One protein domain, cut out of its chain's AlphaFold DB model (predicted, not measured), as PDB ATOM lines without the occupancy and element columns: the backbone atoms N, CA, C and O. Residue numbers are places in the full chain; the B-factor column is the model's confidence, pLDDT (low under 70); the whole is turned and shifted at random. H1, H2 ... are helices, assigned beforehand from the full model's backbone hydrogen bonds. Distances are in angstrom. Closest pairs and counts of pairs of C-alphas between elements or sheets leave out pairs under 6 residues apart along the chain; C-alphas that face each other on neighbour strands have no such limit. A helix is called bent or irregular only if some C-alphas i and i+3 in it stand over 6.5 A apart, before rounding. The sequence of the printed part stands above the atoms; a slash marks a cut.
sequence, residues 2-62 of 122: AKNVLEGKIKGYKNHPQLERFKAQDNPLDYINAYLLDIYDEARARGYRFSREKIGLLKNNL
ATOM      1  N   ALA A   2      39.318   2.540   4.334       79.69
ATOM      2  CA  ALA A   2      38.362   2.156   3.285       79.69
ATOM      3  C   ALA A   2      38.107   3.278   2.261       79.69
ATOM      4  O   ALA A   2      38.178   3.048   1.059       79.69
ATOM      5  N   LYS A   3      37.933   4.517   2.738       83.38
ATOM      6  CA  LYS A   3      37.778   5.709   1.896       83.38
ATOM      7  C   LYS A   3      38.894   5.875   0.860       83.38
ATOM      8  O   LYS A   3      38.600   6.089  -0.306       83.38
ATOM      9  N   ASN A   4      40.159   5.696   1.246       84.38
ATOM     10  CA  ASN A   4      41.290   5.871   0.327       84.38
ATOM     11  C   ASN A   4      41.240   4.893  -0.863       84.38
ATOM     12  O   ASN A   4      41.815   5.189  -1.908       84.38
ATOM     13  N   VAL A   5      40.588   3.731  -0.710       82.62
ATOM     14  CA  VAL A   5      40.359   2.797  -1.822       82.62
ATOM     15  C   VAL A   5      39.407   3.418  -2.841       82.62
ATOM     16  O   VAL A   5      39.700   3.395  -4.032       82.62
ATOM     17  N   LEU A   6      38.310   4.016  -2.371       81.19
ATOM     18  CA  LEU A   6      37.320   4.694  -3.212       81.19
ATOM     19  C   LEU A   6      37.862   6.001  -3.815       81.19
ATOM     20  O   LEU A   6      37.476   6.368  -4.914       81.19
ATOM     21  N   GLU A   7      38.806   6.666  -3.145       82.62
ATOM     22  CA  GLU A   7      39.534   7.825  -3.689       82.62
ATOM     23  C   GLU A   7      40.644   7.440  -4.688       82.62
ATOM     24  O   GLU A   7      41.326   8.317  -5.211       82.62
ATOM     25  N   GLY A   8      40.911   6.146  -4.901       80.69
ATOM     26  CA  GLY A   8      41.992   5.680  -5.778       80.69
ATOM     27  C   GLY A   8      43.413   5.900  -5.237       80.69
ATOM     28  O   GLY A   8      44.388   5.646  -5.943       80.69
ATOM     29  N   LYS A   9      43.565   6.321  -3.973       83.25
ATOM     30  CA  LYS A   9      44.859   6.676  -3.356       83.25
ATOM     31  C   LYS A   9      45.695   5.474  -2.907       83.25
ATOM     32  O   LYS A   9      46.847   5.648  -2.515       83.25
ATOM     33  N   ILE A  10      45.143   4.257  -2.918       83.00
ATOM     34  CA  ILE A  10      45.857   3.039  -2.496       83.00
ATOM     35  C   ILE A  10      46.134   2.140  -3.701       83.00
ATOM     36  O   ILE A  10      45.246   1.881  -4.508       83.00
ATOM     37  N   LYS A  11      47.365   1.620  -3.803       69.62
ATOM     38  CA  LYS A  11      47.759   0.671  -4.859       69.62
ATOM     39  C   LYS A  11      47.250  -0.760  -4.605       69.62
ATOM     40  O   LYS A  11      46.873  -1.427  -5.562       69.62
ATOM     41  N   GLY A  12      47.186  -1.206  -3.346       71.38
ATOM     42  CA  GLY A  12      46.678  -2.526  -2.931       71.38
ATOM     43  C   GLY A  12      45.295  -2.481  -2.262       71.38
ATOM     44  O   GLY A  12      44.802  -1.406  -1.934       71.38
ATOM     45  N   TYR A  13      44.670  -3.649  -2.050       69.88
ATOM     46  CA  TYR A  13      43.341  -3.808  -1.416       69.88
ATOM     47  C   TYR A  13      42.176  -3.077  -2.124       69.88
ATOM     48  O   TYR A  13      41.146  -2.796  -1.512       69.88
ATOM     49  N   LYS A  14      42.306  -2.807  -3.433       72.25
ATOM     50  CA  LYS A  14      41.300  -2.080  -4.234       72.25
ATOM     51  C   LYS A  14      39.958  -2.808  -4.378       72.25
ATOM     52  O   LYS A  14      38.908  -2.175  -4.479       72.25
ATOM     53  N   ASN A  15      39.997  -4.136  -4.359       72.62
ATOM     54  CA  ASN A  15      38.849  -5.006  -4.626       72.62
ATOM     55  C   ASN A  15      38.320  -5.616  -3.328       72.62
ATOM     56  O   ASN A  15      38.113  -6.825  -3.237       72.62
ATOM     57  N   HIS A  16      38.208  -4.797  -2.279       80.00
ATOM     58  CA  HIS A  16      37.625  -5.264  -1.033       80.00
ATOM     59  C   HIS A  16      36.125  -5.534  -1.253       80.00
ATOM     60  O   HIS A  16      35.409  -4.582  -1.558       80.00
ATOM     61  N   PRO A  17      35.632  -6.770  -1.047       82.50
ATOM     62  CA  PRO A  17      34.254  -7.150  -1.362       82.50
ATOM     63  C   PRO A  17      33.181  -6.236  -0.759       82.50
ATOM     64  O   PRO A  17      32.312  -5.727  -1.456       82.50
ATOM     65  N   GLN A  18      33.322  -5.893   0.522       84.19
ATOM     66  CA  GLN A  18      32.396  -4.982   1.205       84.19
ATOM     67  C   GLN A  18      32.391  -3.539   0.671       84.19
ATOM     68  O   GLN A  18      31.538  -2.754   1.080       84.19
ATOM     69  N   LEU A  19      33.353  -3.145  -0.174       88.69
ATOM     70  CA  LEU A  19      33.344  -1.829  -0.815       88.69
ATOM     71  C   LEU A  19      32.514  -1.810  -2.096       88.69
ATOM     72  O   LEU A  19      32.138  -0.725  -2.530       88.69
ATOM     73  N   GLU A  20      32.185  -2.969  -2.670       87.56
ATOM     74  CA  GLU A  20      31.404  -3.053  -3.907       87.56
ATOM     75  C   GLU A  20      30.025  -2.391  -3.750       87.56
ATOM     76  O   GLU A  20      29.618  -1.619  -4.611       87.56
ATOM     77  N   ARG A  21      29.370  -2.536  -2.587       89.12
ATOM     78  CA  ARG A  21      28.100  -1.841  -2.280       89.12
ATOM     79  C   ARG A  21      28.191  -0.312  -2.310       89.12
ATOM     80  O   ARG A  21      27.219   0.346  -2.665       89.12
ATOM     81  N   PHE A  22      29.353   0.247  -1.960       90.50
ATOM     82  CA  PHE A  22      29.603   1.689  -2.043       90.50
ATOM     83  C   PHE A  22      29.942   2.103  -3.476       90.50
ATOM     84  O   PHE A  22      29.461   3.131  -3.934       90.50
ATOM     85  N   LYS A  23      30.742   1.298  -4.191       88.75
ATOM     86  CA  LYS A  23      31.098   1.534  -5.601       88.75
ATOM     87  C   LYS A  23      29.892   1.487  -6.538       88.75
ATOM     88  O   LYS A  23      29.912   2.162  -7.556       88.75
ATOM     89  N   ALA A  24      28.872   0.706  -6.193       89.19
ATOM     90  CA  ALA A  24      27.630   0.597  -6.951       89.19
ATOM     91  C   ALA A  24      26.722   1.837  -6.844       89.19
ATOM     92  O   ALA A  24      25.709   1.897  -7.534       89.19
ATOM     93  N   GLN A  25      27.044   2.803  -5.976       90.06
ATOM     94  CA  GLN A  25      26.289   4.050  -5.851       90.06
ATOM     95  C   GLN A  25      26.840   5.118  -6.796       90.06
ATOM     96  O   GLN A  25      28.041   5.153  -7.052       90.06
ATOM     97  N   ASP A  26      25.995   6.063  -7.211       87.06
ATOM     98  CA  ASP A  26      26.403   7.169  -8.092       87.06
ATOM     99  C   ASP A  26      27.537   8.025  -7.497       87.06
ATOM    100  O   ASP A  26      28.363   8.569  -8.225       87.06
ATOM    101  N   ASN A  27      27.598   8.140  -6.162       87.94
ATOM    102  CA  ASN A  27      28.603   8.938  -5.450       87.94
ATOM    103  C   ASN A  27      29.257   8.146  -4.299       87.94
ATOM    104  O   ASN A  27      28.979   8.416  -3.127       87.94
ATOM    105  N   PRO A  28      30.163   7.186  -4.577       89.94
ATOM    106  CA  PRO A  28      30.725   6.284  -3.562       89.94
ATOM    107  C   PRO A  28      31.417   6.999  -2.391       89.94
ATOM    108  O   PRO A  28      31.414   6.504  -1.260       89.94
ATOM    109  N   LEU A  29      32.012   8.171  -2.652       90.81
ATOM    110  CA  LEU A  29      32.696   8.980  -1.642       90.81
ATOM    111  C   LEU A  29      31.736   9.591  -0.615       90.81
ATOM    112  O   LEU A  29      32.077   9.648   0.567       90.81
ATOM    113  N   ASP A  30      30.540  10.002  -1.032       91.25
ATOM    114  CA  ASP A  30      29.550  10.576  -0.118       91.25
ATOM    115  C   ASP A  30      29.023   9.497   0.833       91.25
ATOM    116  O   ASP A  30      28.983   9.692   2.048       91.25
ATOM    117  N   TYR A  31      28.730   8.311   0.293       91.88
ATOM    118  CA  TYR A  31      28.271   7.165   1.071       91.88
ATOM    119  C   TYR A  31      29.301   6.677   2.091       91.88
ATOM    120  O   TYR A  31      28.954   6.428   3.247       91.88
ATOM    121  N   ILE A  32      30.579   6.564   1.708       91.88
ATOM    122  CA  ILE A  32      31.610   6.158   2.670       91.88
ATOM    123  C   ILE A  32      31.867   7.245   3.719       91.88
ATOM    124  O   ILE A  32      32.147   6.907   4.865       91.88
ATOM    125  N   ASN A  33      31.759   8.536   3.376       92.62
ATOM    126  CA  ASN A  33      31.894   9.616   4.359       92.62
ATOM    127  C   ASN A  33      30.756   9.570   5.387       92.62
ATOM    128  O   ASN A  33      31.031   9.678   6.580       92.62
ATOM    129  N   ALA A  34      29.513   9.360   4.939       91.94
ATOM    130  CA  ALA A  34      28.368   9.200   5.829       91.94
ATOM    131  C   ALA A  34      28.525   7.972   6.738       91.94
ATOM    132  O   ALA A  34      28.314   8.078   7.942       91.94
ATOM    133  N   TYR A  35      28.995   6.844   6.195       92.44
ATOM    134  CA  TYR A  35      29.259   5.642   6.990       92.44
ATOM    135  C   TYR A  35      30.343   5.878   8.051       92.44
ATOM    136  O   TYR A  35      30.231   5.474   9.204       92.44
ATOM    137  N   LEU A  36      31.426   6.555   7.665       92.88
ATOM    138  CA  LEU A  36      32.538   6.837   8.567       92.88
ATOM    139  C   LEU A  36      32.185   7.843   9.665       92.88
ATOM    140  O   LEU A  36      32.874   7.850  10.683       92.88
ATOM    141  N   LEU A  37      31.159   8.675   9.474       92.38
ATOM    142  CA  LEU A  37      30.703   9.621  10.489       92.38
ATOM    143  C   LEU A  37      30.122   8.898  11.705       92.38
ATOM    144  O   LEU A  37      30.591   9.136  12.812       92.38
ATOM    145  N   ASP A  38      29.193   7.964  11.503       90.44
ATOM    146  CA  ASP A  38      28.615   7.207  12.622       90.44
ATOM    147  C   ASP A  38      29.686   6.351  13.315       90.44
ATOM    148  O   ASP A  38      29.704   6.227  14.538       90.44
ATOM    149  N   ILE A  39      30.642   5.803  12.550       91.81
ATOM    150  CA  ILE A  39      31.796   5.090  13.121       91.81
ATOM    151  C   ILE A  39      32.675   6.027  13.955       91.81
ATOM    152  O   ILE A  39      33.208   5.606  14.980       91.81
ATOM    153  N   TYR A  40      32.860   7.274  13.524       93.88
ATOM    154  CA  TYR A  40      33.595   8.276  14.290       93.88
ATOM    155  C   TYR A  40      32.881   8.619  15.599       93.88
ATOM    156  O   TYR A  40      33.541   8.656  16.638       93.88
ATOM    157  N   ASP A  41      31.562   8.804  15.566       92.06
ATOM    158  CA  ASP A  41      30.766   9.100  16.759       92.06
ATOM    159  C   ASP A  41      30.809   7.936  17.760       92.06
ATOM    160  O   ASP A  41      31.104   8.143  18.940       92.06
ATOM    161  N   GLU A  42      30.645   6.698  17.285       92.31
ATOM    162  CA  GLU A  42      30.767   5.489  18.110       92.31
ATOM    163  C   GLU A  42      32.180   5.331  18.690       92.31
ATOM    164  O   GLU A  42      32.370   5.008  19.865       92.31
ATOM    165  N   ALA A  43      33.208   5.576  17.875       93.06
ATOM    166  CA  ALA A  43      34.593   5.512  18.317       93.06
ATOM    167  C   ALA A  43      34.875   6.551  19.411       93.06
ATOM    168  O   ALA A  43      35.496   6.218  20.423       93.06
ATOM    169  N   ARG A  44      34.377   7.782  19.246       94.62
ATOM    170  CA  ARG A  44      34.496   8.854  20.238       94.62
ATOM    171  C   ARG A  44      33.786   8.489  21.541       94.62
ATOM    172  O   ARG A  44      34.375   8.676  22.602       94.62
ATOM    173  N   ALA A  45      32.577   7.930  21.471       93.81
ATOM    174  CA  ALA A  45      31.831   7.470  22.644       93.81
ATOM    175  C   ALA A  45      32.595   6.393  23.437       93.81
ATOM    176  O   ALA A  45      32.560   6.373  24.663       93.81
ATOM    177  N   ARG A  46      33.362   5.545  22.741       92.19
ATOM    178  CA  ARG A  46      34.235   4.521  23.338       92.19
ATOM    179  C   ARG A  46      35.625   5.034  23.749       92.19
ATOM    180  O   ARG A  46      36.460   4.237  24.168       92.19
ATOM    181  N   GLY A  47      35.900   6.332  23.608       93.38
ATOM    182  CA  GLY A  47      37.173   6.951  23.997       93.38
ATOM    183  C   GLY A  47      38.303   6.848  22.964       93.38
ATOM    184  O   GLY A  47      39.438   7.230  23.258       93.38
ATOM    185  N   TYR A  48      38.030   6.371  21.745       93.62
ATOM    186  CA  TYR A  48      39.012   6.382  20.658       93.62
ATOM    187  C   TYR A  48      39.172   7.784  20.052       93.62
ATOM    188  O   TYR A  48      38.240   8.585  20.002       93.62
ATOM    189  N   ARG A  49      40.372   8.073  19.532       92.50
ATOM    190  CA  ARG A  49      40.739   9.370  18.935       92.50
ATOM    191  C   ARG A  49      40.902   9.268  17.420       92.50
ATOM    192  O   ARG A  49      42.015   9.295  16.900       92.50
ATOM    193  N   PHE A  50      39.798   9.098  16.701       90.81
ATOM    194  CA  PHE A  50      39.819   9.135  15.236       90.81
ATOM    195  C   PHE A  50      39.884  10.580  14.714       90.81
ATOM    196  O   PHE A  50      39.388  11.506  15.347       90.81
ATOM    197  N   SER A  51      40.507  10.773  13.551       91.69
ATOM    198  CA  SER A  51      40.626  12.076  12.879       91.69
ATOM    199  C   SER A  51      39.338  12.437  12.139       91.69
ATOM    200  O   SER A  51      39.031  11.812  11.116       91.69
ATOM    201  N   ARG A  52      38.620  13.476  12.584       90.62
ATOM    202  CA  ARG A  52      37.409  13.965  11.901       90.62
ATOM    203  C   ARG A  52      37.730  14.574  10.538       90.62
ATOM    204  O   ARG A  52      36.929  14.436   9.617       90.62
ATOM    205  N   GLU A  53      38.907  15.174  10.380       90.88
ATOM    206  CA  GLU A  53      39.378  15.778   9.129       90.88
ATOM    207  C   GLU A  53      39.551  14.767   7.983       90.88
ATOM    208  O   GLU A  53      39.536  15.135   6.811       90.88
ATOM    209  N   LYS A  54      39.669  13.468   8.296       87.06
ATOM    210  CA  LYS A  54      39.732  12.408   7.276       87.06
ATOM    211  C   LYS A  54      38.357  12.087   6.687       87.06
ATOM    212  O   LYS A  54      38.282  11.503   5.602       87.06
ATOM    213  N   ILE A  55      37.276  12.470   7.367       90.25
ATOM    214  CA  ILE A  55      35.898  12.311   6.899       90.25
ATOM    215  C   ILE A  55      35.554  13.540   6.064       90.25
ATOM    216  O   ILE A  55      35.703  14.674   6.517       90.25
ATOM    217  N   GLY A  56      35.158  13.307   4.813       86.44
ATOM    218  CA  GLY A  56      34.895  14.384   3.863       86.44
ATOM    219  C   GLY A  56      33.592  15.122   4.157       86.44
ATOM    220  O   GLY A  56      32.972  14.945   5.210       86.44
ATOM    221  N   LEU A  57      33.183  15.952   3.199       83.94
ATOM    222  CA  LEU A  57      31.878  16.596   3.235       83.94
ATOM    223  C   LEU A  57      30.774  15.536   3.204       83.94
ATOM    224  O   LEU A  57      30.903  14.492   2.561       83.94
ATOM    225  N   LEU A  58      29.708  15.824   3.939       83.00
ATOM    226  CA  LEU A  58      28.520  14.992   4.000       83.00
ATOM    227  C   LEU A  58      27.481  15.605   3.077       83.00
ATOM    228  O   LEU A  58      27.223  16.807   3.150       83.00
ATOM    229  N   LYS A  59      26.875  14.777   2.231       80.94
ATOM    230  CA  LYS A  59      25.647  15.163   1.553       80.94
ATOM    231  C   LYS A  59      24.444  14.790   2.397       80.94
ATOM    232  O   LYS A  59      24.379  13.706   2.973       80.94
ATOM    233  N   ASN A  60      23.469  15.686   2.393       70.44
ATOM    234  CA  ASN A  60      22.133  15.391   2.878       70.44
ATOM    235  C   ASN A  60      21.397  14.545   1.823       70.44
ATOM    236  O   ASN A  60      21.668  14.672   0.628       70.44
ATOM    237  N   ASN A  61      20.449  13.719   2.266       80.75
ATOM    238  CA  ASN A  61      19.537  12.941   1.413       80.75
ATOM    239  C   ASN A  61      20.192  11.831   0.572       80.75
ATOM    240  O   ASN A  61      19.780  11.582  -0.563       80.75
ATOM    241  N   LEU A  62      21.196  11.139   1.118       86.12
ATOM    242  CA  LEU A  62      21.632   9.871   0.532       86.12
ATOM    243  C   LEU A  62      20.481   8.861   0.592       86.12
ATOM    244  O   LEU A  62      19.820   8.738   1.621       86.12
TER     245      LEU A  62
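This is residues 2 to 62 of the 122 residues of an uncharacterized protein of uncultured bacterium (UniProt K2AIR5). One long helix, H3, makes a shaft with two short helices, H1 and H2, gathered at its first end; residues 42 to 47 at its other end stick out, and from there the unnamed stretch 46 to 62 first folds back beside H3, then crosses it, with residues 57 to 62 running off to one side. The printed part has 61 residues with three named helices, H1, H2 and H3 in that order, and no named strand. It is all helix by class, though under half of the residues, 30 of 61, are in named elements. The whole is only just compact, close to loose, with a radius of gyration of the C-alphas of 12.2 A and spans of 31 by 29 by 18 A.

Find C-alpha 2 at (38.362, 2.156, 3.285), where H1, residues 2 to 6, begins. H2 covers residues 17 to 23, 10.2 A long; it is neither bent nor irregular, but only just: C-alphas 18 and 21 are 6.4 A apart. H3, residues 28 to 45, runs 26.3 A from C-alpha 28 at (30.725, 6.284, -3.562) to C-alpha 45 at (31.831, 7.470, 22.644).

Look first at H3, whose residues 28 to 33 alone touch H1; the closest C-alphas, of Lys 3 and Ile 32, are 6.2 A apart. H2 and H3 touch only at the corner by their tight link, with the C-alphas of Phe 22 and Pro 28 closest at 5.0 A. They run opposite ways at a steep tilt of 62 degrees. H1 and H2 are close but not clearly touching, Leu 6 and Lys 23 having the closest C-alphas at 7.4 A. Of the O i to N i+4 pairs, 0 of 1 in H1, 1 of 3 in H2 and 13 of 14 in H3 are within hydrogen-bond range; O i to N i+3 gives 2 of 2 in H1 and 3 of 4 in H2.

The C-alphas farthest apart are those of Asp 26 and Gly 47, at 33.8 A. The printed part has no cut, and neither link is long. In the B-factor column, residues 11 and 13 are under 70.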